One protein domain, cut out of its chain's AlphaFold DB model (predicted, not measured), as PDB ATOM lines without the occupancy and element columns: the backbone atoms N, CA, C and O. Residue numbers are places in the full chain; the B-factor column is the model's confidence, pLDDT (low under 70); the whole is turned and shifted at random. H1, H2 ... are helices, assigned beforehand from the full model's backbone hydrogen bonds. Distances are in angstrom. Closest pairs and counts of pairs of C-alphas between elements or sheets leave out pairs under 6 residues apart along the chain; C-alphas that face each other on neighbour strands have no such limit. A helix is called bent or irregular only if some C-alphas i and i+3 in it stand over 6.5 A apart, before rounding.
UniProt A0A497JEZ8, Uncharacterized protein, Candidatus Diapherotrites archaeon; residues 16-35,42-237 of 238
ATOM      1  N   VAL A  16     446.266 406.519 382.494       44.97
ATOM      2  CA  VAL A  16     446.555 407.094 381.167       44.97
ATOM      3  C   VAL A  16     445.830 406.298 380.082       44.97
ATOM      4  O   VAL A  16     445.174 406.890 379.230       44.97
ATOM      5  N   ILE A  17     445.843 404.963 380.168       45.16
ATOM      6  CA  ILE A  17     445.100 404.087 379.250       45.16
ATOM      7  C   ILE A  17     443.584 404.263 379.431       45.16
ATOM      8  O   ILE A  17     442.868 404.428 378.452       45.16
ATOM      9  N   ILE A  18     443.080 404.298 380.669       42.50
ATOM     10  CA  ILE A  18     441.667 404.564 380.985       42.50
ATOM     11  C   ILE A  18     441.283 405.992 380.592       42.50
ATOM     12  O   ILE A  18     440.161 406.200 380.155       42.50
ATOM     13  N   GLY A  19     442.186 406.966 380.705       39.72
ATOM     14  CA  GLY A  19     441.977 408.346 380.268       39.72
ATOM     15  C   GLY A  19     441.866 408.462 378.750       39.72
ATOM     16  O   GLY A  19     440.955 409.118 378.259       39.72
ATOM     17  N   LEU A  20     442.718 407.750 378.008       49.19
ATOM     18  CA  LEU A  20     442.650 407.633 376.548       49.19
ATOM     19  C   LEU A  20     441.386 406.891 376.091       49.19
ATOM     20  O   LEU A  20     440.698 407.347 375.182       49.19
ATOM     21  N   VAL A  21     441.022 405.795 376.760       47.56
ATOM     22  CA  VAL A  21     439.771 405.059 376.508       47.56
ATOM     23  C   VAL A  21     438.546 405.906 376.875       47.56
ATOM     24  O   VAL A  21     437.569 405.925 376.135       47.56
ATOM     25  N   ALA A  22     438.587 406.666 377.968       43.12
ATOM     26  CA  ALA A  22     437.520 407.584 378.352       43.12
ATOM     27  C   ALA A  22     437.395 408.755 377.369       43.12
ATOM     28  O   ALA A  22     436.276 409.131 377.039       43.12
ATOM     29  N   ALA A  23     438.506 409.282 376.843       46.50
ATOM     30  CA  ALA A  23     438.493 410.268 375.766       46.50
ATOM     31  C   ALA A  23     437.830 409.690 374.506       46.50
ATOM     32  O   ALA A  23     436.941 410.328 373.953       46.50
ATOM     33  N   ILE A  24     438.145 408.442 374.131       53.44
ATOM     34  CA  ILE A  24     437.454 407.701 373.059       53.44
ATOM     35  C   ILE A  24     435.936 407.604 373.337       53.44
ATOM     36  O   ILE A  24     435.134 407.900 372.454       53.44
ATOM     37  N   PHE A  25     435.512 407.282 374.566       47.69
ATOM     38  CA  PHE A  25     434.090 407.210 374.953       47.69
ATOM     39  C   PHE A  25     433.370 408.577 375.014       47.69
ATOM     40  O   PHE A  25     432.169 408.663 374.737       47.69
ATOM     41  N   ILE A  26     434.079 409.656 375.351       47.81
ATOM     42  CA  ILE A  26     433.557 411.033 375.334       47.81
ATOM     43  C   ILE A  26     433.410 411.524 373.883       47.81
ATOM     44  O   ILE A  26     432.384 412.105 373.529       47.81
ATOM     45  N   LEU A  27     434.369 411.197 373.013       51.12
ATOM     46  CA  LEU A  27     434.301 411.447 371.567       51.12
ATOM     47  C   LEU A  27     433.100 410.724 370.930       51.12
ATOM     48  O   LEU A  27     432.331 411.330 370.182       51.12
ATOM     49  N   LEU A  28     432.878 409.465 371.320       50.88
ATOM     50  CA  LEU A  28     431.719 408.640 370.954       50.88
ATOM     51  C   LEU A  28     430.374 409.302 371.288       50.88
ATOM     52  O   LEU A  28     429.445 409.287 370.480       50.88
ATOM     53  N   SER A  29     430.252 409.897 372.474       43.75
ATOM     54  CA  SER A  29     428.986 410.458 372.962       43.75
ATOM     55  C   SER A  29     428.677 411.847 372.389       43.75
ATOM     56  O   SER A  29     427.509 412.153 372.138       43.75
ATOM     57  N   VAL A  30     429.700 412.652 372.081       46.59
ATOM     58  CA  VAL A  30     429.535 413.921 371.347       46.59
ATOM     59  C   VAL A  30     429.104 413.662 369.901       46.59
ATOM     60  O   VAL A  30     428.183 414.319 369.412       46.59
ATOM     61  N   TYR A  31     429.695 412.666 369.234       47.31
ATOM     62  CA  TYR A  31     429.352 412.317 367.853       47.31
ATOM     63  C   TYR A  31     427.915 411.760 367.729       47.31
ATOM     64  O   TYR A  31     427.142 412.208 366.877       47.31
ATOM     65  N   LEU A  32     427.496 410.873 368.645       45.31
ATOM     66  CA  LEU A  32     426.116 410.352 368.733       45.31
ATOM     67  C   LEU A  32     425.056 411.454 368.931       45.31
ATOM     68  O   LEU A  32     423.951 411.375 368.385       45.31
ATOM     69  N   TYR A  33     425.382 412.503 369.690       42.53
ATOM     70  CA  TYR A  33     424.484 413.640 369.910       42.53
ATOM     71  C   TYR A  33     424.263 414.479 368.637       42.53
ATOM     72  O   TYR A  33     423.182 415.025 368.425       42.53
ATOM     73  N   ILE A  34     425.256 414.549 367.748       45.97
ATOM     74  CA  ILE A  34     425.191 415.335 366.507       45.97
ATOM     75  C   ILE A  34     424.345 414.624 365.443       45.97
ATOM     76  O   ILE A  34     423.494 415.253 364.811       45.97
ATOM     77  N   VAL A  35     424.522 413.306 365.293       44.53
ATOM     78  CA  VAL A  35     423.771 412.472 364.334       44.53
ATOM     79  C   VAL A  35     422.269 412.449 364.647       44.53
ATOM     80  O   VAL A  35     421.443 412.322 363.744       44.53
ATOM     81  N   GLY A  42     422.621 419.633 353.645       58.19
ATOM     82  CA  GLY A  42     422.890 420.887 352.899       58.19
ATOM     83  C   GLY A  42     424.312 421.441 353.125       58.19
ATOM     84  O   GLY A  42     425.052 420.845 353.898       58.19
ATOM     85  N   LEU A  43     424.708 422.557 352.482       58.31
ATOM     86  CA  LEU A  43     426.098 423.066 352.580       58.31
ATOM     87  C   LEU A  43     426.538 423.358 354.034       58.31
ATOM     88  O   LEU A  43     427.632 423.029 354.486       58.31
ATOM     89  N   SER A  44     425.626 423.905 354.840       71.88
ATOM     90  CA  SER A  44     425.893 424.197 356.255       71.88
ATOM     91  C   SER A  44     426.139 422.951 357.118       71.88
ATOM     92  O   SER A  44     426.713 423.068 358.199       71.88
ATOM     93  N   TYR A  45     425.726 421.763 356.665       73.62
ATOM     94  CA  TYR A  45     425.908 420.516 357.405       73.62
ATOM     95  C   TYR A  45     427.366 420.041 357.371       73.62
ATOM     96  O   TYR A  45     427.935 419.765 358.425       73.62
ATOM     97  N   TYR A  46     427.989 419.983 356.188       76.12
ATOM     98  CA  TYR A  46     429.350 419.453 356.038       76.12
ATOM     99  C   TYR A  46     430.395 420.341 356.713       76.12
ATOM    100  O   TYR A  46     431.268 419.830 357.410       76.12
ATOM    101  N   LYS A  47     430.236 421.666 356.615       81.88
ATOM    102  CA  LYS A  47     431.078 422.624 357.346       81.88
ATOM    103  C   LYS A  47     430.976 422.466 358.860       81.88
ATOM    104  O   LYS A  47     431.989 422.528 359.553       81.88
ATOM    105  N   ARG A  48     429.766 422.230 359.386       80.31
ATOM    106  CA  ARG A  48     429.565 421.991 360.821       80.31
ATOM    107  C   ARG A  48     430.211 420.681 361.267       80.31
ATOM    108  O   ARG A  48     430.879 420.676 362.291       80.31
ATOM    109  N   LEU A  49     430.031 419.609 360.496       76.19
ATOM    110  CA  LEU A  49     430.636 418.309 360.783       76.19
ATOM    111  C   LEU A  49     432.168 418.393 360.801       76.19
ATOM    112  O   LEU A  49     432.786 417.976 361.773       76.19
ATOM    113  N   SER A  50     432.759 418.990 359.763       83.00
ATOM    114  CA  SER A  50     434.205 419.217 359.668       83.00
ATOM    115  C   SER A  50     434.728 420.053 360.835       83.00
ATOM    116  O   SER A  50     435.680 419.646 361.480       83.00
ATOM    117  N   SER A  51     434.047 421.140 361.214       84.56
ATOM    118  CA  SER A  51     434.460 421.946 362.381       84.56
ATOM    119  C   SER A  51     434.490 421.150 363.682       84.56
ATOM    120  O   SER A  51     435.371 421.354 364.508       84.56
ATOM    121  N   GLN A  52     433.556 420.221 363.869       76.00
ATOM    122  CA  GLN A  52     433.514 419.393 365.072       76.00
ATOM    123  C   GLN A  52     434.608 418.323 365.075       76.00
ATOM    124  O   GLN A  52     435.218 418.092 366.115       76.00
ATOM    125  N   ILE A  53     434.867 417.686 363.931       79.62
ATOM    126  CA  ILE A  53     435.970 416.725 363.787       79.62
ATOM    127  C   ILE A  53     437.313 417.428 364.012       79.62
ATOM    128  O   ILE A  53     438.135 416.934 364.784       79.62
ATOM    129  N   HIS A  54     437.483 418.609 363.421       87.38
ATOM    130  CA  HIS A  54     438.636 419.472 363.624       87.38
ATOM    131  C   HIS A  54     438.849 419.785 365.107       87.38
ATOM    132  O   HIS A  54     439.879 419.433 365.678       87.38
ATOM    133  N   GLU A  55     437.848 420.369 365.775       83.38
ATOM    134  CA  GLU A  55     437.909 420.684 367.209       83.38
ATOM    135  C   GLU A  55     438.291 419.459 368.054       83.38
ATOM    136  O   GLU A  55     439.093 419.569 368.983       83.38
ATOM    137  N   GLN A  56     437.766 418.281 367.714       74.00
ATOM    138  CA  GLN A  56     438.092 417.032 368.400       74.00
ATOM    139  C   GLN A  56     439.550 416.615 368.203       74.00
ATOM    140  O   GLN A  56     440.234 416.328 369.186       74.00
ATOM    141  N   ILE A  57     440.041 416.587 366.962       82.81
ATOM    142  CA  ILE A  57     441.429 416.220 366.654       82.81
ATOM    143  C   ILE A  57     442.392 417.198 367.328       82.81
ATOM    144  O   ILE A  57     443.331 416.767 368.004       82.81
ATOM    145  N   GLN A  58     442.120 418.501 367.239       86.19
ATOM    146  CA  GLN A  58     442.944 419.517 367.887       86.19
ATOM    147  C   GLN A  58     442.909 419.398 369.418       86.19
ATOM    148  O   GLN A  58     443.953 419.546 370.055       86.19
ATOM    149  N   SER A  59     441.758 419.071 370.023       79.69
ATOM    150  CA  SER A  59     441.663 418.806 371.467       79.69
ATOM    151  C   SER A  59     442.503 417.599 371.870       79.69
ATOM    152  O   SER A  59     443.281 417.707 372.808       79.69
ATOM    153  N   ILE A  60     442.426 416.479 371.141       78.12
ATOM    154  CA  ILE A  60     443.226 415.274 371.422       78.12
ATOM    155  C   ILE A  60     444.722 415.599 371.383       78.12
ATOM    156  O   ILE A  60     445.478 415.187 372.262       78.12
ATOM    157  N   VAL A  61     445.158 416.350 370.370       82.12
ATOM    158  CA  VAL A  61     446.561 416.755 370.221       82.12
ATOM    159  C   VAL A  61     446.967 417.720 371.333       82.12
ATOM    160  O   VAL A  61     448.062 417.593 371.874       82.12
ATOM    161  N   SER A  62     446.108 418.678 371.684       80.00
ATOM    162  CA  SER A  62     446.359 419.642 372.759       80.00
ATOM    163  C   SER A  62     446.450 418.961 374.123       80.00
ATOM    164  O   SER A  62     447.418 419.183 374.848       80.00
ATOM    165  N   ASP A  63     445.506 418.072 374.433       77.25
ATOM    166  CA  ASP A  63     445.473 417.287 375.664       77.25
ATOM    167  C   ASP A  63     446.685 416.368 375.750       77.25
ATOM    168  O   ASP A  63     447.335 416.312 376.793       77.25
ATOM    169  N   ALA A  64     447.052 415.714 374.640       73.62
ATOM    170  CA  ALA A  64     448.310 414.993 374.555       73.62
ATOM    171  C   ALA A  64     449.455 415.951 374.898       73.62
ATOM    172  O   ALA A  64     450.065 415.780 375.938       73.62
ATOM    173  N   LYS A  65     449.685 417.045 374.169       76.62
ATOM    174  CA  LYS A  65     450.775 417.994 374.479       76.62
ATOM    175  C   LYS A  65     450.789 418.469 375.938       76.62
ATOM    176  O   LYS A  65     451.861 418.526 376.540       76.62
ATOM    177  N   GLY A  66     449.630 418.772 376.519       69.12
ATOM    178  CA  GLY A  66     449.496 419.221 377.908       69.12
ATOM    179  C   GLY A  66     449.834 418.148 378.946       69.12
ATOM    180  O   GLY A  66     450.283 418.476 380.043       69.12
ATOM    181  N   LEU A  67     449.673 416.874 378.590       69.19
ATOM    182  CA  LEU A  67     450.035 415.715 379.403       69.19
ATOM    183  C   LEU A  67     451.483 415.255 379.195       69.19
ATOM    184  O   LEU A  67     451.846 414.199 379.716       69.19
ATOM    185  N   THR A  68     452.304 416.012 378.453       64.88
ATOM    186  CA  THR A  68     453.708 415.644 378.233       64.88
ATOM    187  C   THR A  68     454.386 415.439 379.586       64.88
ATOM    188  O   THR A  68     454.418 416.376 380.392       64.88
ATOM    189  N   PRO A  69     454.922 414.237 379.863       63.91
ATOM    190  CA  PRO A  69     455.581 413.976 381.128       63.91
ATOM    191  C   PRO A  69     456.723 414.975 381.337       63.91
ATOM    192  O   PRO A  69     457.606 415.105 380.486       63.91
ATOM    193  N   SER A  70     456.703 415.714 382.449       59.28
ATOM    194  CA  SER A  70     457.814 416.610 382.765       59.28
ATOM    195  C   SER A  70     459.056 415.779 383.087       59.28
ATOM    196  O   SER A  70     459.004 414.856 383.903       59.28
ATOM    197  N   LEU A  71     460.179 416.143 382.463       59.06
ATOM    198  CA  LEU A  71     461.487 415.520 382.685       59.06
ATOM    199  C   LEU A  71     461.933 415.604 384.153       59.06
ATOM    200  O   LEU A  71     462.751 414.796 384.578       59.06
ATOM    201  N   ASP A  72     461.365 416.528 384.934       56.00
ATOM    202  CA  ASP A  72     461.657 416.681 386.364       56.00
ATOM    203  C   ASP A  72     461.088 415.533 387.224       56.00
ATOM    204  O   ASP A  72     461.475 415.387 388.385       56.00
ATOM    205  N   TYR A  73     460.172 414.724 386.677       60.78
ATOM    206  CA  TYR A  73     459.485 413.636 387.388       60.78
ATOM    207  C   TYR A  73     459.759 412.245 386.805       60.78
ATOM    208  O   TYR A  73     459.206 411.271 387.313       60.78
ATOM    209  N   ILE A  74     460.593 412.153 385.766       65.69
ATOM    210  CA  ILE A  74     461.002 410.889 385.147       65.69
ATOM    211  C   ILE A  74     462.396 410.524 385.637       65.69
ATOM    212  O   ILE A  74     463.347 411.291 385.461       65.69
ATOM    213  N   ASP A  75     462.548 409.327 386.199       73.44
ATOM    214  CA  ASP A  75     463.867 408.771 386.452       73.44
ATOM    215  C   ASP A  75     464.475 408.296 385.130       73.44
ATOM    216  O   ASP A  75     464.219 407.197 384.646       73.44
ATOM    217  N   LEU A  76     465.340 409.124 384.542       77.56
ATOM    218  CA  LEU A  76     466.065 408.780 383.314       77.56
ATOM    219  C   LEU A  76     467.023 407.585 383.485       77.56
ATOM    220  O   LEU A  76     467.538 407.067 382.491       77.56
ATOM    221  N   ASN A  77     467.273 407.134 384.720       78.44
ATOM    222  CA  ASN A  77     468.017 405.905 384.995       78.44
ATOM    223  C   ASN A  77     467.107 404.669 385.028       78.44
ATOM    224  O   ASN A  77     467.610 403.546 384.954       78.44
ATOM    225  N   ASN A  78     465.786 404.855 385.108       80.00
ATOM    226  CA  ASN A  78     464.811 403.788 384.985       80.00
ATOM    227  C   ASN A  78     464.525 403.522 383.499       80.00
ATOM    228  O   ASN A  78     463.902 404.313 382.792       80.00
ATOM    229  N   SER A  79     464.982 402.371 383.007       75.75
ATOM    230  CA  SER A  79     464.820 401.987 381.603       75.75
ATOM    231  C   SER A  79     463.363 401.863 381.158       75.75
ATOM    232  O   SER A  79     463.095 402.073 379.978       75.75
ATOM    233  N   GLU A  80     462.454 401.505 382.068       76.12
ATOM    234  CA  GLU A  80     461.022 401.363 381.785       76.12
ATOM    235  C   GLU A  80     460.375 402.741 381.600       76.12
ATOM    236  O   GLU A  80     459.754 402.986 380.570       76.12
ATOM    237  N   GLU A  81     460.643 403.689 382.501       76.38
ATOM    238  CA  GLU A  81     460.131 405.066 382.394       76.38
ATOM    239  C   GLU A  81     460.670 405.792 381.150       76.38
ATOM    240  O   GLU A  81     459.942 406.520 380.475       76.38
ATOM    241  N   VAL A  82     461.935 405.557 380.783       79.44
ATOM    242  CA  VAL A  82     462.503 406.093 379.535       79.44
ATOM    243  C   VAL A  82     461.814 405.497 378.305       79.44
ATOM    244  O   VAL A  82     461.582 406.206 377.325       79.44
ATOM    245  N   LEU A  83     461.482 404.204 378.333       79.44
ATOM    246  CA  LEU A  83     460.777 403.538 377.239       79.44
ATOM    247  C   LEU A  83     459.336 404.059 377.108       79.44
ATOM    248  O   LEU A  83     458.892 404.342 375.996       79.44
ATOM    249  N   GLU A  84     458.632 404.254 378.222       78.12
ATOM    250  CA  GLU A  84     457.299 404.867 378.252       78.12
ATOM    251  C   GLU A  84     457.322 406.295 377.694       78.12
ATOM    252  O   GLU A  84     456.508 406.640 376.834       78.12
ATOM    253  N   LEU A  85     458.304 407.107 378.099       79.38
ATOM    254  CA  LEU A  85     458.489 408.463 377.585       79.38
ATOM    255  C   LEU A  85     458.721 408.476 376.067       79.38
ATOM    256  O   LEU A  85     458.146 409.289 375.341       79.38
ATOM    257  N   GLN A  86     459.547 407.563 375.558       82.31
ATOM    258  CA  GLN A  86     459.773 407.446 374.120       82.31
ATOM    259  C   GLN A  86     458.521 406.978 373.371       82.31
ATOM    260  O   GLN A  86     458.239 407.480 372.279       82.31
ATOM    261  N   ALA A  87     457.751 406.047 373.941       82.69
ATOM    262  CA  ALA A  87     456.498 405.588 373.351       82.69
ATOM    263  C   ALA A  87     455.485 406.733 373.268       82.69
ATOM    264  O   ALA A  87     454.822 406.909 372.243       82.69
ATOM    265  N   TYR A  88     455.438 407.550 374.317       82.50
ATOM    266  CA  TYR A  88     454.616 408.741 374.391       82.50
ATOM    267  C   TYR A  88     454.985 409.776 373.316       82.50
ATOM    268  O   TYR A  88     454.121 410.199 372.551       82.50
ATOM    269  N   TYR A  89     456.266 410.130 373.171       85.56
ATOM    270  CA  TYR A  89     456.693 411.050 372.107       85.56
ATOM    271  C   TYR A  89     456.459 410.483 370.704       85.56
ATOM    272  O   TYR A  89     456.095 411.216 369.784       85.56
ATOM    273  N   SER A  90     456.627 409.170 370.531       87.94
ATOM    274  CA  SER A  90     456.307 408.498 369.273       87.94
ATOM    275  C   SER A  90     454.814 408.620 368.935       87.94
ATOM    276  O   SER A  90     454.486 408.893 367.780       87.94
ATOM    277  N   MET A  91     453.922 408.443 369.922       87.94
ATOM    278  CA  MET A  91     452.472 408.653 369.785       87.94
ATOM    279  C   MET A  91     452.142 410.101 369.437       87.94
ATOM    280  O   MET A  91     451.405 410.337 368.485       87.94
ATOM    281  N   LEU A  92     452.701 411.068 370.170       86.75
ATOM    282  CA  LEU A  92     452.448 412.486 369.919       86.75
ATOM    283  C   LEU A  92     452.800 412.858 368.475       86.75
ATOM    284  O   LEU A  92     451.990 413.469 367.787       86.75
ATOM    285  N   GLY A  93     453.943 412.387 367.974       91.00
ATOM    286  CA  GLY A  93     454.316 412.613 366.582       91.00
ATOM    287  C   GLY A  93     453.463 411.851 365.555       91.00
ATOM    288  O   GLY A  93     453.615 412.103 364.364       91.00
ATOM    289  N   ASP A  94     452.670 410.842 365.936       91.81
ATOM    290  CA  ASP A  94     451.654 410.242 365.046       91.81
ATOM    291  C   ASP A  94     450.406 411.150 365.002       91.81
ATOM    292  O   ASP A  94     449.882 411.425 363.923       91.81
ATOM    293  N   LEU A  95     449.982 411.677 366.159       90.06
ATOM    294  CA  LEU A  95     448.837 412.588 366.281       90.06
ATOM    295  C   LEU A  95     449.076 413.925 365.569       90.06
ATOM    296  O   LEU A  95     448.200 414.402 364.853       90.06
ATOM    297  N   GLU A  96     450.264 414.511 365.725       93.44
ATOM    298  CA  GLU A  96     450.631 415.767 365.061       93.44
ATOM    299  C   GLU A  96     450.621 415.636 363.539       93.44
ATOM    300  O   GLU A  96     450.100 416.511 362.856       93.44
ATOM    301  N   TRP A  97     451.122 414.519 363.003       96.44
ATOM    302  CA  TRP A  97     451.095 414.259 361.563       96.44
ATOM    303  C   TRP A  97     449.669 414.251 361.005       96.44
ATOM    304  O   TRP A  97     449.413 414.804 359.935       96.44
ATOM    305  N   LEU A  98     448.735 413.625 361.724       94.25
ATOM    306  CA  LEU A  98     447.347 413.562 361.286       94.25
ATOM    307  C   LEU A  98     446.666 414.927 361.398       94.25
ATOM    308  O   LEU A  98     445.951 415.321 360.483       94.25
ATOM    309  N   ALA A  99     446.928 415.660 362.480       93.06
ATOM    310  CA  ALA A  99     446.399 417.004 362.681       93.06
ATOM    311  C   ALA A  99     446.888 417.988 361.611       93.06
ATOM    312  O   ALA A  99     446.111 418.800 361.124       93.06
ATOM    313  N   GLU A 100     448.154 417.899 361.190       95.88
ATOM    314  CA  GLU A 100     448.680 418.708 360.086       95.88
ATOM    315  C   GLU A 100     447.940 418.445 358.770       95.88
ATOM    316  O   GLU A 100     447.654 419.384 358.030       95.88
ATOM    317  N   LYS A 101     447.607 417.182 358.480       94.50
ATOM    318  CA  LYS A 101     446.823 416.819 357.293       94.50
ATOM    319  C   LYS A 101     445.382 417.293 357.387       94.50
ATOM    320  O   LYS A 101     444.876 417.890 356.441       94.50
ATOM    321  N   GLU A 102     444.741 417.032 358.518       95.06
ATOM    322  CA  GLU A 102     443.354 417.413 358.752       95.06
ATOM    323  C   GLU A 102     443.170 418.934 358.694       95.06
ATOM    324  O   GLU A 102     442.261 419.392 358.013       95.06
ATOM    325  N   ASN A 103     444.103 419.720 359.241       95.94
ATOM    326  CA  ASN A 103     444.090 421.182 359.119       95.94
ATOM    327  C   ASN A 103     443.953 421.660 357.664       95.94
ATOM    328  O   ASN A 103     443.242 422.628 357.396       95.94
ATOM    329  N   VAL A 104     444.614 420.988 356.713       96.62
ATOM    330  CA  VAL A 104     444.504 421.329 355.286       96.62
ATOM    331  C   VAL A 104     443.084 421.070 354.780       96.62
ATOM    332  O   VAL A 104     442.511 421.927 354.106       96.62
ATOM    333  N   TYR A 105     442.494 419.922 355.125       93.75
ATOM    334  CA  TYR A 105     441.119 419.588 354.743       93.75
ATOM    335  C   TYR A 105     440.114 420.575 355.346       93.75
ATOM    336  O   TYR A 105     439.233 421.060 354.628       93.75
ATOM    337  N   PHE A 106     440.311 420.957 356.607       93.75
ATOM    338  CA  PHE A 106     439.439 421.878 357.321       93.75
ATOM    339  C   PHE A 106     439.491 423.276 356.711       93.75
ATOM    340  O   PHE A 106     438.457 423.883 356.416       93.75
ATOM    341  N   GLU A 107     440.692 423.795 356.450       96.19
ATOM    342  CA  GLU A 107     440.861 425.095 355.807       96.19
ATOM    343  C   GLU A 107     440.243 425.142 354.406       96.19
ATOM    344  O   GLU A 107     439.662 426.160 354.013       96.19
ATOM    345  N   GLU A 108     440.376 424.064 353.634       96.06
ATOM    346  CA  GLU A 108     439.734 423.947 352.328       96.06
ATOM    347  C   GLU A 108     438.209 423.857 352.451       96.06
ATOM    348  O   GLU A 108     437.498 424.476 351.655       96.06
ATOM    349  N   MET A 109     437.692 423.169 353.474       91.31
ATOM    350  CA  MET A 109     436.256 423.061 353.743       91.31
ATOM    351  C   MET A 109     435.645 424.437 354.007       91.31
ATOM    352  O   MET A 109     434.580 424.757 353.476       91.31
ATOM    353  N   GLN A 110     436.326 425.290 354.776       91.44
ATOM    354  CA  GLN A 110     435.839 426.646 355.048       91.44
ATOM    355  C   GLN A 110     435.756 427.509 353.781       91.44
ATOM    356  O   GLN A 110     434.895 428.385 353.687       91.44
ATOM    357  N   LYS A 111     436.623 427.247 352.795       93.56
ATOM    358  CA  LYS A 111     436.693 427.979 351.520       93.56
ATOM    359  C   LYS A 111     435.769 427.404 350.441       93.56
ATOM    360  O   LYS A 111     435.530 428.083 349.446       93.56
ATOM    361  N   ALA A 112     435.260 426.184 350.614       91.50
ATOM    362  CA  ALA A 112     434.417 425.522 349.627       91.50
ATOM    363  C   ALA A 112     433.085 426.268 349.418       91.50
ATOM    364  O   ALA A 112     432.422 426.688 350.370       91.50
ATOM    365  N   ASP A 113     432.690 426.424 348.156       89.12
ATOM    366  CA  ASP A 113     431.505 427.165 347.706       89.12
ATOM    367  C   ASP A 113     430.470 426.277 346.990       89.12
ATOM    368  O   ASP A 113     429.350 426.713 346.718       89.12
ATOM    369  N   THR A 114     430.818 425.014 346.729       86.88
ATOM    370  CA  THR A 114     429.955 424.013 346.092       86.88
ATOM    371  C   THR A 114     429.671 422.844 347.027       86.88
ATOM    372  O   THR A 114     430.500 422.452 347.850       86.88
ATOM    373  N   LYS A 115     428.486 422.243 346.870       81.94
ATOM    374  CA  LYS A 115     428.061 421.099 347.683       81.94
ATOM    375  C   LYS A 115     428.924 419.866 347.415       81.94
ATOM    376  O   LYS A 115     429.199 419.100 348.333       81.94
ATOM    377  N   GLU A 116     429.342 419.674 346.168       85.81
ATOM    378  CA  GLU A 116     430.187 418.566 345.737       85.81
ATOM    379  C   GLU A 116     431.567 418.637 346.401       85.81
ATOM    380  O   GLU A 116     432.023 417.637 346.955       85.81
ATOM    381  N   ARG A 117     432.195 419.824 346.420       89.50
ATOM    382  CA  ARG A 117     433.506 420.013 347.056       89.50
ATOM    383  C   ARG A 117     433.439 419.845 348.569       89.50
ATOM    384  O   ARG A 117     434.300 419.190 349.146       89.50
ATOM    385  N   GLU A 118     432.411 420.394 349.211       84.50
ATOM    386  CA  GLU A 118     432.197 420.178 350.645       84.50
ATOM    387  C   GLU A 118     431.974 418.699 350.965       84.50
ATOM    388  O   GLU A 118     432.511 418.191 351.940       84.50
ATOM    389  N   GLN A 119     431.219 417.970 350.140       81.56
ATOM    390  CA  GLN A 119     431.012 416.544 350.366       81.56
ATOM    391  C   GLN A 119     432.313 415.742 350.219       81.56
ATOM    392  O   GLN A 119     432.534 414.823 351.002       81.56
ATOM    393  N   GLU A 120     433.163 416.065 349.243       87.81
ATOM    394  CA  GLU A 120     434.488 415.449 349.093       87.81
ATOM    395  C   GLU A 120     435.349 415.681 350.343       87.81
ATOM    396  O   GLU A 120     435.831 414.729 350.952       87.81
ATOM    397  N   LEU A 121     435.474 416.936 350.779       90.25
ATOM    398  CA  LEU A 121     436.281 417.301 351.944       90.25
ATOM    399  C   LEU A 121     435.729 416.699 353.238       90.25
ATOM    400  O   LEU A 121     436.494 416.214 354.065       90.25
ATOM    401  N   ALA A 122     434.405 416.627 353.391       82.56
ATOM    402  CA  ALA A 122     433.781 416.008 354.556       82.56
ATOM    403  C   ALA A 122     434.148 414.526 354.690       82.56
ATOM    404  O   ALA A 122     434.267 414.024 355.803       82.56
ATOM    405  N   LYS A 123     434.345 413.808 353.580       81.56
ATOM    406  CA  LYS A 123     434.790 412.412 353.643       81.56
ATOM    407  C   LYS A 123     436.228 412.298 354.151       81.56
ATOM    408  O   LYS A 123     436.502 411.387 354.923       81.56
ATOM    409  N   LYS A 124     437.108 413.235 353.781       89.38
ATOM    410  CA  LYS A 124     438.505 413.305 354.256       89.38
ATOM    411  C   LYS A 124     438.598 413.659 355.736       89.38
ATOM    412  O   LYS A 124     439.374 413.060 356.479       89.38
ATOM    413  N   GLU A 125     437.750 414.577 356.178       84.62
ATOM    414  CA  GLU A 125     437.551 414.916 357.591       84.62
ATOM    415  C   GLU A 125     437.126 413.686 358.391       84.62
ATOM    416  O   GLU A 125     437.773 413.300 359.360       84.62
ATOM    417  N   ILE A 126     436.086 412.989 357.930       77.88
ATOM    418  CA  ILE A 126     435.610 411.765 358.580       77.88
ATOM    419  C   ILE A 126     436.699 410.696 358.580       77.88
ATOM    420  O   ILE A 126     436.937 410.088 359.618       77.88
ATOM    421  N   ALA A 127     437.407 410.500 357.465       81.38
ATOM    422  CA  ALA A 127     438.544 409.590 357.411       81.38
ATOM    423  C   ALA A 127     439.609 409.953 358.458       81.38
ATOM    424  O   ALA A 127     440.108 409.067 359.143       81.38
ATOM    425  N   SER A 128     439.888 411.241 358.667       87.12
ATOM    426  CA  SER A 128     440.813 411.708 359.708       87.12
ATOM    427  C   SER A 128     440.307 411.370 361.113       87.12
ATOM    428  O   SER A 128     441.043 410.794 361.915       87.12
ATOM    429  N   GLY A 129     439.024 411.623 361.389       78.19
ATOM    430  CA  GLY A 129     438.379 411.251 362.652       78.19
ATOM    431  C   GLY A 129     438.360 409.737 362.913       78.19
ATOM    432  O   GLY A 129     438.425 409.297 364.059       78.19
ATOM    433  N   VAL A 130     438.325 408.924 361.862       75.69
ATOM    434  CA  VAL A 130     438.430 407.463 361.954       75.69
ATOM    435  C   VAL A 130     439.864 407.023 362.228       75.69
ATOM    436  O   VAL A 130     440.130 406.247 363.151       75.69
ATOM    437  N   VAL A 131     440.805 407.528 361.436       80.75
ATOM    438  CA  VAL A 131     442.209 407.136 361.518       80.75
ATOM    439  C   VAL A 131     442.809 407.550 362.863       80.75
ATOM    440  O   VAL A 131     443.572 406.767 363.425       80.75
ATOM    441  N   ILE A 132     442.425 408.695 363.448       81.62
ATOM    442  CA  ILE A 132     442.932 409.090 364.774       81.62
ATOM    443  C   ILE A 132     442.537 408.089 365.863       81.62
ATOM    444  O   ILE A 132     443.367 407.727 366.694       81.62
ATOM    445  N   GLN A 133     441.303 407.575 365.840       73.19
ATOM    446  CA  GLN A 133     440.849 406.573 366.810       73.19
ATOM    447  C   GLN A 133     441.664 405.288 366.676       73.19
ATOM    448  O   GLN A 133     442.146 404.736 367.666       73.19
ATOM    449  N   TYR A 134     441.886 404.856 365.437       74.69
ATOM    450  CA  TYR A 134     442.713 403.697 365.149       74.69
ATOM    451  C   TYR A 134     444.169 403.895 365.607       74.69
ATOM    452  O   TYR A 134     444.755 403.006 366.230       74.69
ATOM    453  N   MET A 135     444.752 405.075 365.373       80.62
ATOM    454  CA  MET A 135     446.088 405.413 365.869       80.62
ATOM    455  C   MET A 135     446.164 405.331 367.390       80.62
ATOM    456  O   MET A 135     447.126 404.768 367.911       80.62
ATOM    457  N   LEU A 136     445.175 405.869 368.104       75.00
ATOM    458  CA  LEU A 136     445.134 405.829 369.565       75.00
ATOM    459  C   LEU A 136     445.060 404.389 370.087       75.00
ATOM    460  O   LEU A 136     445.820 404.036 370.990       75.00
ATOM    461  N   LEU A 137     444.228 403.535 369.481       72.44
ATOM    462  CA  LEU A 137     444.146 402.108 369.821       72.44
ATOM    463  C   LEU A 137     445.479 401.387 369.593       72.44
ATOM    464  O   LEU A 137     445.958 400.665 370.468       72.44
ATOM    465  N   LEU A 138     446.111 401.623 368.443       74.81
ATOM    466  CA  LEU A 138     447.405 401.042 368.101       74.81
ATOM    467  C   LEU A 138     448.499 401.475 369.084       74.81
ATOM    468  O   LEU A 138     449.310 400.657 369.519       74.81
ATOM    469  N   ASN A 139     448.514 402.758 369.446       74.44
ATOM    470  CA  ASN A 139     449.452 403.310 370.414       74.44
ATOM    471  C   ASN A 139     449.242 402.710 371.808       74.44
ATOM    472  O   ASN A 139     450.212 402.272 372.423       74.44
ATOM    473  N   ALA A 140     447.994 402.602 372.267       71.25
ATOM    474  CA  ALA A 140     447.666 401.981 373.546       71.25
ATOM    475  C   ALA A 140     448.081 400.500 373.591       71.25
ATOM    476  O   ALA A 140     448.697 400.062 374.562       71.25
ATOM    477  N   ALA A 141     447.812 399.739 372.527       68.19
ATOM    478  CA  ALA A 141     448.210 398.335 372.428       68.19
ATOM    479  C   ALA A 141     449.739 398.166 372.432       68.19
ATOM    480  O   ALA A 141     450.267 397.287 373.114       68.19
ATOM    481  N   ALA A 142     450.467 399.029 371.716       70.06
ATOM    482  CA  ALA A 142     451.926 399.021 371.730       70.06
ATOM    483  C   ALA A 142     452.495 399.380 373.116       70.06
ATOM    484  O   ALA A 142     453.487 398.783 373.532       70.06
ATOM    485  N   MET A 143     451.854 400.307 373.838       70.56
ATOM    486  CA  MET A 143     452.247 400.717 375.191       70.56
ATOM    487  C   MET A 143     452.010 399.622 376.244       70.56
ATOM    488  O   MET A 143     452.863 399.405 377.099       70.56
ATOM    489  N   GLN A 144     450.906 398.873 376.159       68.38
ATOM    490  CA  GLN A 144     450.624 397.754 377.075       68.38
ATOM    491  C   GLN A 144     451.682 396.642 377.021       68.38
ATOM    492  O   GLN A 144     451.900 395.929 378.000       68.38
ATOM    493  N   ASP A 145     452.344 396.493 375.876       66.50
ATOM    494  CA  ASP A 145     453.334 395.450 375.632       66.50
ATOM    495  C   ASP A 145     454.771 395.863 376.017       66.50
ATOM    496  O   ASP A 145     455.673 395.027 375.936       66.50
ATOM    497  N   LEU A 146     455.001 397.109 376.465       67.00
ATOM    498  CA  LEU A 146     456.341 397.634 376.786       67.00
ATOM    499  C   LEU A 146     457.033 396.887 377.935       67.00
ATOM    500  O   LEU A 146     458.251 396.720 377.905       67.00
ATOM    501  N   GLY A 147     456.271 396.338 378.887       60.75
ATOM    502  CA  GLY A 147     456.803 395.503 379.975       60.75
ATOM    503  C   GLY A 147     457.415 394.167 379.516       60.75
ATOM    504  O   GLY A 147     457.929 393.410 380.337       60.75
ATOM    505  N   LYS A 148     457.357 393.858 378.212       67.31
ATOM    506  CA  LYS A 148     457.983 392.691 377.568       67.31
ATOM    507  C   LYS A 148     459.180 393.093 376.695       67.31
ATOM    508  O   LYS A 148     459.478 392.407 375.716       67.31
ATOM    509  N   TYR A 149     459.807 394.239 376.963       71.75
ATOM    510  CA  TYR A 149     461.018 394.645 376.258       71.75
ATOM    511  C   TYR A 149     462.149 393.643 376.521       71.75
ATOM    512  O   TYR A 149     462.603 393.493 377.652       71.75
ATOM    513  N   ASP A 150     462.586 392.966 375.460       76.62
ATOM    514  CA  ASP A 150     463.720 392.045 375.459       76.62
ATOM    515  C   ASP A 150     464.673 392.461 374.332       76.62
ATOM    516  O   ASP A 150     464.343 392.380 373.144       76.62
ATOM    517  N   GLU A 151     465.841 392.967 374.721       78.38
ATOM    518  CA  GLU A 151     466.854 393.478 373.799       78.38
ATOM    519  C   GLU A 151     467.433 392.366 372.915       78.38
ATOM    520  O   GLU A 151     467.731 392.617 371.745       78.38
ATOM    521  N   ASP A 152     467.496 391.130 373.421       84.00
ATOM    522  CA  ASP A 152     468.018 389.972 372.686       84.00
ATOM    523  C   ASP A 152     467.093 389.567 371.524       84.00
ATOM    524  O   ASP A 152     467.525 388.935 370.556       84.00
ATOM    525  N   GLN A 153     465.817 389.966 371.577       85.69
ATOM    526  CA  GLN A 153     464.819 389.699 370.536       85.69
ATOM    527  C   GLN A 153     464.601 390.874 369.580       85.69
ATOM    528  O   GLN A 153     463.855 390.739 368.605       85.69
ATOM    529  N   LEU A 154     465.242 392.022 369.816       88.00
ATOM    530  CA  LEU A 154     464.984 393.249 369.063       88.00
ATOM    531  C   LEU A 154     465.241 393.084 367.558       88.00
ATOM    532  O   LEU A 154     464.407 393.476 366.743       88.00
ATOM    533  N   ASP A 155     466.350 392.449 367.182       89.81
ATOM    534  CA  ASP A 155     466.689 392.222 365.772       89.81
ATOM    535  C   ASP A 155     465.661 391.329 365.064       89.81
ATOM    536  O   ASP A 155     465.339 391.547 363.892       89.81
ATOM    537  N   LEU A 156     465.133 390.320 365.767       90.25
ATOM    538  CA  LEU A 156     464.086 389.445 365.241       90.25
ATOM    539  C   LEU A 156     462.778 390.221 365.059       90.25
ATOM    540  O   LEU A 156     462.154 390.127 364.003       90.25
ATOM    541  N   LEU A 157     462.413 391.034 366.052       89.62
ATOM    542  CA  LEU A 157     461.220 391.876 366.032       89.62
ATOM    543  C   LEU A 157     461.249 392.879 364.870       89.62
ATOM    544  O   LEU A 157     460.261 393.021 364.152       89.62
ATOM    545  N   ILE A 158     462.384 393.555 364.653       92.12
ATOM    546  CA  ILE A 158     462.558 394.512 363.550       92.12
ATOM    547  C   ILE A 158     462.402 393.804 362.201       92.12
ATOM    548  O   ILE A 158     461.681 394.299 361.331       92.12
ATOM    549  N   LYS A 159     463.038 392.636 362.027       91.50
ATOM    550  CA  LYS A 159     462.915 391.840 360.796       91.50
ATOM    551  C   LYS A 159     461.475 391.411 360.545       91.50
ATOM    552  O   LYS A 159     461.000 391.519 359.415       91.50
ATOM    553  N   GLU A 160     460.770 390.961 361.581       90.94
ATOM    554  CA  GLU A 160     459.360 390.593 361.464       90.94
ATOM    555  C   GLU A 160     458.497 391.806 361.089       90.94
ATOM    556  O   GLU A 160     457.683 391.713 360.171       90.94
ATOM    557  N   ALA A 161     458.710 392.960 361.728       89.50
ATOM    558  CA  ALA A 161     457.984 394.195 361.432       89.50
ATOM    559  C   ALA A 161     458.171 394.631 359.971       89.50
ATOM    560  O   ALA A 161     457.197 394.918 359.272       89.50
ATOM    561  N   GLN A 162     459.418 394.627 359.487       89.75
ATOM    562  CA  GLN A 162     459.756 394.941 358.097       89.75
ATOM    563  C   GLN A 162     459.136 393.942 357.113       89.75
ATOM    564  O   GLN A 162     458.625 394.344 356.065       89.75
ATOM    565  N   PHE A 163     459.150 392.650 357.447       88.81
ATOM    566  CA  PHE A 163     458.538 391.615 356.621       88.81
ATOM    567  C   PHE A 163     457.019 391.781 356.541       88.81
ATOM    568  O   PHE A 163     456.469 391.822 355.440       88.81
ATOM    569  N   ARG A 164     456.325 391.910 357.678       84.38
ATOM    570  CA  ARG A 164     454.861 392.012 357.703       84.38
ATOM    571  C   ARG A 164     454.367 393.258 356.974       84.38
ATOM    572  O   ARG A 164     453.478 393.141 356.138       84.38
ATOM    573  N   ILE A 165     454.982 394.420 357.209       81.88
ATOM    574  CA  ILE A 165     454.542 395.666 356.566       81.88
ATOM    575  C   ILE A 165     454.765 395.653 355.047       81.88
ATOM    576  O   ILE A 165     453.961 396.203 354.298       81.88
ATOM    577  N   SER A 166     455.830 394.999 354.574       80.44
ATOM    578  CA  SER A 166     456.117 394.868 353.137       80.44
ATOM    579  C   SER A 166     455.122 393.955 352.416       80.44
ATOM    580  O   SER A 166     455.036 393.991 351.192       80.44
ATOM    581  N   ASN A 167     454.373 393.145 353.168       78.69
ATOM    582  CA  ASN A 167     453.376 392.215 352.650       78.69
ATOM    583  C   ASN A 167     451.928 392.699 352.827       78.69
ATOM    584  O   ASN A 167     451.010 391.977 352.436       78.69
ATOM    585  N   ILE A 168     451.700 393.904 353.363       75.62
ATOM    586  CA  ILE A 168     450.364 394.510 353.371       75.62
ATOM    587  C   ILE A 168     450.010 394.870 351.930       75.62
ATOM    588  O   ILE A 168     450.571 395.797 351.351       75.62
ATOM    589  N   LYS A 169     449.100 394.095 351.336       60.53
ATOM    590  CA  LYS A 169     448.669 394.286 349.944       60.53
ATOM    591  C   LYS A 169     447.548 395.307 349.807       60.53
ATOM    592  O   LYS A 169     447.458 395.930 348.761       60.53
ATOM    593  N   ASN A 170     446.733 395.476 350.847       60.62
ATOM    594  CA  ASN A 170     445.679 396.480 350.939       60.62
ATOM    595  C   ASN A 170     445.534 396.896 352.405       60.62
ATOM    596  O   ASN A 170     445.423 396.027 353.270       60.62
ATOM    597  N   ALA A 171     445.492 398.200 352.685       59.41
ATOM    598  CA  ALA A 171     445.129 398.719 354.000       59.41
ATOM    599  C   ALA A 171     443.611 398.587 354.225       59.41
ATOM    600  O   ALA A 171     442.886 399.576 354.295       59.41
ATOM    601  N   TYR A 172     443.107 397.354 354.265       57.75
ATOM    602  CA  TYR A 172     441.722 397.077 354.627       57.75
ATOM    603  C   TYR A 172     441.628 396.903 356.133       57.75
ATOM    604  O   TYR A 172     442.003 395.862 356.672       57.75
ATOM    605  N   LEU A 173     441.157 397.942 356.818       61.00
ATOM    606  CA  LEU A 173     440.759 397.796 358.211       61.00
ATOM    607  C   LEU A 173     439.758 396.634 358.298       61.00
ATOM    608  O   LEU A 173     438.856 396.537 357.466       61.00
ATOM    609  N   ASN A 174     439.946 395.745 359.273       59.66
ATOM    610  CA  ASN A 174     439.030 394.632 359.522       59.66
ATOM    611  C   ASN A 174     437.569 395.135 359.587       59.66
ATOM    612  O   ASN A 174     437.308 396.193 360.164       59.66
ATOM    613  N   GLU A 175     436.623 394.380 359.015       55.22
ATOM    614  CA  GLU A 175     435.185 394.689 359.014       55.22
ATOM    615  C   GLU A 175     434.620 394.941 360.416       55.22
ATOM    616  O   GLU A 175     433.699 395.736 360.555       55.22
ATOM    617  N   GLU A 176     435.179 394.322 361.457       57.91
ATOM    618  CA  GLU A 176     434.804 394.584 362.855       57.91
ATOM    619  C   GLU A 176     435.168 396.018 363.276       57.91
ATOM    620  O   GLU A 176     434.326 396.763 363.769       57.91
ATOM    621  N   ILE A 177     436.397 396.447 362.964       54.62
ATOM    622  CA  ILE A 177     436.893 397.802 363.234       54.62
ATOM    623  C   ILE A 177     436.088 398.816 362.412       54.62
ATOM    624  O   ILE A 177     435.612 399.818 362.944       54.62
ATOM    625  N   LEU A 178     435.879 398.533 361.122       54.31
ATOM    626  CA  LEU A 178     435.059 399.363 360.240       54.31
ATOM    627  C   LEU A 178     433.591 399.401 360.666       54.31
ATOM    628  O   LEU A 178     432.961 400.437 360.496       54.31
ATOM    629  N   GLY A 179     433.044 398.308 361.195       49.62
ATOM    630  CA  GLY A 179     431.658 398.183 361.646       49.62
ATOM    631  C   GLY A 179     431.378 399.008 362.894       49.62
ATOM    632  O   GLY A 179     430.370 399.719 362.936       49.62
ATOM    633  N   ASP A 180     432.308 398.997 363.847       50.16
ATOM    634  CA  ASP A 180     432.284 399.894 364.998       50.16
ATOM    635  C   ASP A 180     432.318 401.350 364.507       50.16
ATOM    636  O   ASP A 180     431.379 402.110 364.735       50.16
ATOM    637  N   ILE A 181     433.299 401.708 363.674       49.06
ATOM    638  CA  ILE A 181     433.414 403.038 363.050       49.06
ATOM    639  C   ILE A 181     432.149 403.454 362.251       49.06
ATOM    640  O   ILE A 181     431.735 404.619 362.293       49.06
ATOM    641  N   ALA A 182     431.506 402.522 361.533       47.47
ATOM    642  CA  ALA A 182     430.289 402.736 360.738       47.47
ATOM    643  C   ALA A 182     429.101 403.143 361.603       47.47
ATOM    644  O   ALA A 182     428.369 404.077 361.267       47.47
ATOM    645  N   ALA A 183     428.911 402.429 362.716       45.81
ATOM    646  CA  ALA A 183     427.853 402.699 363.676       45.81
ATOM    647  C   ALA A 183     428.004 404.099 364.288       45.81
ATOM    648  O   ALA A 183     427.009 404.708 364.683       45.81
ATOM    649  N   TYR A 184     429.232 404.624 364.313       46.88
ATOM    650  CA  TYR A 184     429.543 405.921 364.889       46.88
ATOM    651  C   TYR A 184     429.393 407.062 363.889       46.88
ATOM    652  O   TYR A 184     428.779 408.052 364.251       46.88
ATOM    653  N   SER A 185     429.841 406.930 362.634       45.03
ATOM    654  CA  SER A 185     429.932 408.075 361.705       45.03
ATOM    655  C   SER A 185     428.601 408.600 361.125       45.03
ATOM    656  O   SER A 185     428.557 409.719 360.604       45.03
ATOM    657  N   GLY A 186     427.509 407.830 361.182       47.38
ATOM    658  CA  GLY A 186     426.229 408.189 360.543       47.38
ATOM    659  C   GLY A 186     426.262 408.205 359.002       47.38
ATOM    660  O   GLY A 186     425.240 408.475 358.362       47.38
ATOM    661  N   LEU A 187     427.415 407.891 358.402       51.09
ATOM    662  CA  LEU A 187     427.586 407.564 356.990       51.09
ATOM    663  C   LEU A 187     427.787 406.058 356.837       51.09
ATOM    664  O   LEU A 187     428.245 405.371 357.751       51.09
ATOM    665  N   LYS A 188     427.460 405.527 355.660       59.22
ATOM    666  CA  LYS A 188     427.848 404.152 355.344       59.22
ATOM    667  C   LYS A 188     429.364 404.124 355.169       59.22
ATOM    668  O   LYS A 188     429.897 404.996 354.490       59.22
ATOM    669  N   VAL A 189     430.047 403.103 355.693       62.28
ATOM    670  CA  VAL A 189     431.495 402.900 355.459       62.28
ATOM    671  C   VAL A 189     431.831 403.023 353.978       62.28
ATOM    672  O   VAL A 189     432.752 403.747 353.629       62.28
ATOM    673  N   SER A 190     430.991 402.466 353.103       66.44
ATOM    674  CA  SER A 190     431.121 402.563 351.644       66.44
ATOM    675  C   SER A 190     431.205 403.993 351.079       66.44
ATOM    676  O   SER A 190     431.620 404.171 349.943       66.44
ATOM    677  N   GLU A 191     430.746 405.019 351.806       68.69
ATOM    678  CA  GLU A 191     430.793 406.421 351.357       68.69
ATOM    679  C   GLU A 191     432.149 407.096 351.635       68.69
ATOM    680  O   GLU A 191     432.466 408.084 350.967       68.69
ATOM    681  N   VAL A 192     432.923 406.576 352.596       73.62
ATOM    682  CA  VAL A 192     434.198 407.139 353.099       73.62
ATOM    683  C   VAL A 192     435.374 406.160 353.009       73.62
ATOM    684  O   VAL A 192     436.510 406.514 353.301       73.62
ATOM    685  N   GLU A 193     435.112 404.923 352.599       75.62
ATOM    686  CA  GLU A 193     436.064 403.816 352.584       75.62
ATOM    687  C   GLU A 193     437.325 404.102 351.761       75.62
ATOM    688  O   GLU A 193     438.422 403.744 352.183       75.62
ATOM    689  N   GLU A 194     437.183 404.743 350.600       83.50
ATOM    690  CA  GLU A 194     438.326 405.100 349.754       83.50
ATOM    691  C   GLU A 194     439.247 406.109 350.450       83.50
ATOM    692  O   GLU A 194     440.455 405.888 350.494       83.50
ATOM    693  N   GLU A 195     438.681 407.136 351.090       85.56
ATOM    694  CA  GLU A 195     439.449 408.149 351.829       85.56
ATOM    695  C   GLU A 195     440.146 407.546 353.056       85.56
ATOM    696  O   GLU A 195     441.299 407.859 353.348       85.56
ATOM    697  N   ILE A 196     439.480 406.620 353.759       81.12
ATOM    698  CA  ILE A 196     440.090 405.880 354.873       81.12
ATOM    699  C   ILE A 196     441.265 405.035 354.368       81.12
ATOM    700  O   ILE A 196     442.329 405.044 354.985       81.12
ATOM    701  N   LYS A 197     441.103 404.316 353.251       84.00
ATOM    702  CA  LYS A 197     442.179 403.502 352.658       84.00
ATOM    703  C   LYS A 197     443.365 404.358 352.238       84.00
ATOM    704  O   LYS A 197     444.502 403.977 352.510       84.00
ATOM    705  N   GLU A 198     443.115 405.489 351.584       89.06
ATOM    706  CA  GLU A 198     444.164 406.418 351.169       89.06
ATOM    707  C   GLU A 198     444.944 406.924 352.387       89.06
ATOM    708  O   GLU A 198     446.158 406.727 352.463       89.06
ATOM    709  N   LEU A 199     444.245 407.443 353.398       89.94
ATOM    710  CA  LEU A 199     444.879 407.982 354.598       89.94
ATOM    711  C   LEU A 199     445.612 406.905 355.418       89.94
ATOM    712  O   LEU A 199     446.690 407.160 355.958       89.94
ATOM    713  N   MET A 200     445.085 405.678 355.475       86.94
ATOM    714  CA  MET A 200     445.768 404.546 356.111       86.94
ATOM    715  C   MET A 200     447.023 404.113 355.348       86.94
ATOM    716  O   MET A 200     448.019 403.765 355.985       86.94
ATOM    717  N   ASN A 201     447.019 404.159 354.013       89.00
ATOM    718  CA  ASN A 201     448.224 403.909 353.218       89.00
ATOM    719  C   ASN A 201     449.292 404.974 353.489       89.00
ATOM    720  O   ASN A 201     450.456 404.637 353.710       89.00
ATOM    721  N   GLU A 202     448.901 406.247 353.549       92.44
ATOM    722  CA  GLU A 202     449.818 407.322 353.931       92.44
ATOM    723  C   GLU A 202     450.380 407.124 355.344       92.44
ATOM    724  O   GLU A 202     451.577 407.318 355.581       92.44
ATOM    725  N   TYR A 203     449.542 406.675 356.281       91.00
ATOM    726  CA  TYR A 203     449.986 406.342 357.627       91.00
ATOM    727  C   TYR A 203     450.974 405.167 357.624       91.00
ATOM    728  O   TYR A 203     452.014 405.248 358.273       91.00
ATOM    729  N   ILE A 204     450.737 404.105 356.850       89.75
ATOM    730  CA  ILE A 204     451.697 402.997 356.694       89.75
ATOM    731  C   ILE A 204     453.064 403.517 356.223       89.75
ATOM    732  O   ILE A 204     454.093 403.120 356.779       89.75
ATOM    733  N   GLU A 205     453.098 404.430 355.251       91.69
ATOM    734  CA  GLU A 205     454.348 405.027 354.767       91.69
ATOM    735  C   GLU A 205     455.041 405.891 355.832       91.69
ATOM    736  O   GLU A 205     456.260 405.787 356.015       91.69
ATOM    737  N   LEU A 206     454.285 406.668 356.621       92.81
ATOM    738  CA  LEU A 206     454.829 407.359 357.794       92.81
ATOM    739  C   LEU A 206     455.493 406.368 358.757       92.81
ATOM    740  O   LEU A 206     456.614 406.594 359.216       92.81
ATOM    741  N   ARG A 207     454.816 405.260 359.066       91.06
ATOM    742  CA  ARG A 207     455.304 404.262 360.022       91.06
ATOM    743  C   ARG A 207     456.548 403.530 359.499       91.06
ATOM    744  O   ARG A 207     457.494 403.330 360.266       91.06
ATOM    745  N   LYS A 208     456.621 403.230 358.194       91.81
ATOM    746  CA  LYS A 208     457.842 402.737 357.519       91.81
ATOM    747  C   LYS A 208     459.006 403.706 357.688       91.81
ATOM    748  O   LYS A 208     460.091 403.289 358.100       91.81
ATOM    749  N   LYS A 209     458.774 404.996 357.435       93.81
ATOM    750  CA  LYS A 209     459.785 406.044 357.614       93.81
ATOM    751  C   LYS A 209     460.255 406.133 359.070       93.81
ATOM    752  O   LYS A 209     461.460 406.113 359.309       93.81
ATOM    753  N   LYS A 210     459.337 406.149 360.044       93.06
ATOM    754  CA  LYS A 210     459.680 406.214 361.477       93.06
ATOM    755  C   LYS A 210     460.516 405.019 361.941       93.06
ATOM    756  O   LYS A 210     461.498 405.215 362.655       93.06
ATOM    757  N   LEU A 211     460.189 403.802 361.495       92.38
ATOM    758  CA  LEU A 211     460.999 402.615 361.783       92.38
ATOM    759  C   LEU A 211     462.402 402.721 361.164       92.38
ATOM    760  O   LEU A 211     463.392 402.451 361.841       92.38
ATOM    761  N   ALA A 212     462.509 403.155 359.905       93.00
ATOM    762  CA  ALA A 212     463.803 403.359 359.256       93.00
ATOM    763  C   ALA A 212     464.657 404.415 359.985       93.00
ATOM    764  O   ALA A 212     465.855 404.217 360.188       93.00
ATOM    765  N   ASP A 213     464.045 405.512 360.433       94.31
ATOM    766  CA  ASP A 213     464.713 406.558 361.213       94.31
ATOM    767  C   ASP A 213     465.190 406.040 362.575       94.31
ATOM    768  O   ASP A 213     466.318 406.327 362.984       94.31
ATOM    769  N   ALA A 214     464.375 405.231 363.255       92.31
ATOM    770  CA  ALA A 214     464.755 404.591 364.510       92.31
ATOM    771  C   ALA A 214     465.959 403.652 364.328       92.31
ATOM    772  O   ALA A 214     466.920 403.723 365.099       92.31
ATOM    773  N   ILE A 215     465.963 402.841 363.266       91.44
ATOM    774  CA  ILE A 215     467.091 401.963 362.922       91.44
ATOM    775  C   ILE A 215     468.364 402.789 362.702       91.44
ATOM    776  O   ILE A 215     469.396 402.496 363.304       91.44
ATOM    777  N   ARG A 216     468.286 403.873 361.915       93.31
ATOM    778  CA  ARG A 216     469.432 404.763 361.655       93.31
ATOM    779  C   ARG A 216     469.967 405.452 362.910       93.31
ATOM    780  O   ARG A 216     471.166 405.690 362.996       93.31
ATOM    781  N   SER A 217     469.097 405.768 363.869       90.31
ATOM    782  CA  SER A 217     469.490 406.429 365.121       90.31
ATOM    783  C   SER A 217     470.226 405.523 366.116       90.31
ATOM    784  O   SER A 217     470.756 406.032 367.097       90.31
ATOM    785  N   ALA A 218     470.246 404.202 365.888       85.50
ATOM    786  CA  ALA A 218     470.784 403.192 366.809       85.50
ATOM    787  C   ALA A 218     470.167 403.193 368.230       85.50
ATOM    788  O   ALA A 218     470.651 402.486 369.113       85.50
ATOM    789  N   ASP A 219     469.080 403.936 368.455       87.81
ATOM    790  CA  ASP A 219     468.328 403.911 369.705       87.81
ATOM    791  C   ASP A 219     467.447 402.653 369.755       87.81
ATOM    792  O   ASP A 219     466.384 402.583 369.132       87.81
ATOM    793  N   LYS A 220     467.907 401.644 370.501       88.00
ATOM    794  CA  LYS A 220     467.249 400.335 370.622       88.00
ATOM    795  C   LYS A 220     465.835 400.410 371.195       88.00
ATOM    796  O   LYS A 220     464.975 399.615 370.818       88.00
ATOM    797  N   ARG A 221     465.575 401.367 372.085       85.56
ATOM    798  CA  ARG A 221     464.256 401.553 372.697       85.56
ATOM    799  C   ARG A 221     463.290 402.155 371.680       85.56
ATOM    800  O   ARG A 221     462.199 401.622 371.474       85.56
ATOM    801  N   LYS A 222     463.745 403.161 370.928       88.31
ATOM    802  CA  LYS A 222     462.982 403.724 369.808       88.31
ATOM    803  C   LYS A 222     462.708 402.670 368.735       88.31
ATOM    804  O   LYS A 222     461.579 402.549 368.271       88.31
ATOM    805  N   GLN A 223     463.705 401.864 368.373       91.25
ATOM    806  CA  GLN A 223     463.535 400.762 367.419       91.25
ATOM    807  C   GLN A 223     462.456 399.775 367.867       91.25
ATOM    808  O   GLN A 223     461.609 399.397 367.060       91.25
ATOM    809  N   TYR A 224     462.451 399.403 369.149       89.94
ATOM    810  CA  TYR A 224     461.441 398.512 369.709       89.94
ATOM    811  C   TYR A 224     460.028 399.087 369.601       89.94
ATOM    812  O   TYR A 224     459.130 398.405 369.108       89.94
ATOM    813  N   ILE A 225     459.837 400.347 370.004       88.44
ATOM    814  CA  ILE A 225     458.538 401.030 369.937       88.44
ATOM    815  C   ILE A 225     458.031 401.080 368.497       88.44
ATOM    816  O   ILE A 225     456.896 400.684 368.221       88.44
ATOM    817  N   GLU A 226     458.866 401.545 367.564       91.38
ATOM    818  CA  GLU A 226     458.447 401.682 366.172       91.38
ATOM    819  C   GLU A 226     458.152 400.312 365.535       91.38
ATOM    820  O   GLU A 226     457.182 400.192 364.782       91.38
ATOM    821  N   ALA A 227     458.923 399.270 365.876       90.62
ATOM    822  CA  ALA A 227     458.694 397.901 365.416       90.62
ATOM    823  C   ALA A 227     457.405 397.295 365.996       90.62
ATOM    824  O   ALA A 227     456.620 396.709 365.251       90.62
ATOM    825  N   LYS A 228     457.128 397.478 367.295       87.44
ATOM    826  CA  LYS A 228     455.882 397.015 367.933       87.44
ATOM    827  C   LYS A 228     454.653 397.644 367.298       87.44
ATOM    828  O   LYS A 228     453.743 396.929 366.890       87.44
ATOM    829  N   LYS A 229     454.652 398.967 367.141       87.62
ATOM    830  CA  LYS A 229     453.579 399.691 366.451       87.62
ATOM    831  C   LYS A 229     453.365 399.181 365.022       87.62
ATOM    832  O   LYS A 229     452.227 399.044 364.591       87.62
ATOM    833  N   MET A 230     454.443 398.873 364.298       87.94
ATOM    834  CA  MET A 230     454.373 398.305 362.943       87.94
ATOM    835  C   MET A 230     453.782 396.894 362.911       87.94
ATOM    836  O   MET A 230     452.989 396.587 362.025       87.94
ATOM    837  N   LEU A 231     454.129 396.040 363.874       85.38
ATOM    838  CA  LEU A 231     453.549 394.700 363.988       85.38
ATOM    839  C   LEU A 231     452.064 394.749 364.339       85.38
ATOM    840  O   LEU A 231     451.288 394.008 363.741       85.38
ATOM    841  N   MET A 232     451.669 395.641 365.251       80.06
ATOM    842  CA  MET A 232     450.258 395.874 365.570       80.06
ATOM    843  C   MET A 232     449.504 396.367 364.335       80.06
ATOM    844  O   MET A 232     448.483 395.788 363.985       80.06
ATOM    845  N   LEU A 233     450.068 397.345 363.612       81.25
ATOM    846  CA  LEU A 233     449.513 397.840 362.352       81.25
ATOM    847  C   LEU A 233     449.280 396.706 361.353       81.25
ATOM    848  O   LEU A 233     448.195 396.585 360.802       81.25
ATOM    849  N   ALA A 234     450.286 395.859 361.139       79.81
ATOM    850  CA  ALA A 234     450.189 394.754 360.195       79.81
ATOM    851  C   ALA A 234     449.254 393.628 360.659       79.81
ATOM    852  O   ALA A 234     448.731 392.904 359.822       79.81
ATOM    853  N   GLY A 235     449.043 393.460 361.967       71.88
ATOM    854  CA  GLY A 235     448.080 392.502 362.513       71.88
ATOM    855  C   GLY A 235     446.621 392.915 362.312       71.88
ATOM    856  O   GLY A 235     445.745 392.053 362.309       71.88
ATOM    857  N   SER A 236     446.362 394.209 362.118       65.19
ATOM    858  CA  SER A 236     445.023 394.761 361.884       65.19
ATOM    859  C   SER A 236     444.556 394.692 360.426       65.19
ATOM    860  O   SER A 236     443.394 394.996 360.159       65.19
ATOM    861  N   PHE A 237     445.436 394.288 359.506       58.28
ATOM    862  CA  PHE A 237     445.133 394.067 358.093       58.28
ATOM    863  C   PHE A 237     445.212 392.561 357.793       58.28
ATOM    864  O   PHE A 237     446.271 391.958 357.976       58.28
TER     865      PHE A 237
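AT A GLANCE: This is residues 16 to 35 and 42 to 237 of the 238 residues of an uncharacterized protein of Candidatus Diapherotrites archaeon (UniProt A0A497JEZ8). Three long helices, H2, H3 and H4, stand side by side in a triangle, joined by two successive turn-backs; the hairpin H7 and H8 packs slantwise on H4, and H5 covers H8 on the outside. H1 runs along another side, near H2 and one part of H4, and the short H6 crosses between H1 and the beginning of H7. Seven helices, H1 to H5 with H7 and H8, form an up-and-down bundle, in which each runs against the one before it in the chain. The printed part has 216 residues, with eight named helices in the order H1 to H8 and no named strand; the class is all helix. The whole is compact, with a radius of gyration of the C-alphas of 18.1 A and spans of 58 by 41 by 28 A.

IN THESE COORDINATES: H1 takes residues 16 to 35, 28.8 A long, and its first C-alpha, that of Val 16, is at (446.555, 407.094, 381.167). After the cut, H2 takes residues 43 to 66, 34.7 A. H3, residues 79 to 111, is the longest helix by residues and measures 48.7 A; its C-alpha 79 is at (464.820, 401.987, 381.603). H4 follows with residues 115 to 144, 43.8 A. H5 is residues 151 to 166, 23.3 A, and H6 is residues 175 to 185, 14.6 A. H7, residues 189 to 217, spans 39.4 A and has a kink of 34 degrees near residue 196. H8 is residues 220 to 235, 22.2 A, ending with C-alpha 235 at (448.080, 392.502, 362.513). H5 and H7 are irregular: C-alphas 152 and 155 are 7.4 A apart, and C-alphas 191 and 194 are 7.8 A apart.

HOW THE PARTS SIT: H4 is the hub and touches five helices. It forms a helical hairpin with H3, a shallow tilt of 4 degrees, opposite ways; their closest C-alphas, those of Met 109 and Glu 118, are 5.9 A apart. H2 and H3 are also a hairpin, at a shallow tilt of 22 degrees, closest at the C-alphas of Val 61 and Leu 95, 6.2 A. H2 touches H4 the same way at 25 degrees, a shallow tilt, with C-alphas Leu 43 and Lys 115 closest at 5.6 A. Residues 123 to 131 of H4 touch residues 191 to 200 of H7 at a steep tilt of 46 degrees, with the C-alphas of Ala 127 and Ile 196 closest at 4.8 A. H7 and H8 form a hairpin at a shallow tilt of 24 degrees, closest at the C-alphas of Ala 214 and Gln 223, 5.0 A. H5 touches H8 at a steep tilt of 39 degrees, the closest C-alphas being those of Ala 161 and Leu 231, 5.1 A. H1 only just touches H4, with 3 pairs of C-alphas within 8 A; those of Ile 17 and Ala 140 are closest, 6.6 A. H1 touches H6 with its residues 28 to 32 alone, closest at the C-alphas of Leu 32 and Tyr 184, 6.8 A. Among the pairs that stay apart are H1 and H3, and H2 and H7. In H1, H6 and H8 every O i to N i+4 pair is within hydrogen-bond range; the counts are 19 of 20 in H2, 27 of 29 in H3, 25 of 26 in H4, 10 of 12 in H5 and 23 of 25 in H7.

THE WHOLE: The two C-alphas farthest apart, those of Gly 42 and Asp 152, are 58.2 A apart. Residues 36 to 41 are cut out, and C-alphas 35 and 42 are 14.2 A apart across the cut. The link from H2 to H3, residues 67 to 78, is long. The mean pLDDT of the printed part is 76.1; 62 residues are under 70, among them residues 16 to 35 and 169 to 191.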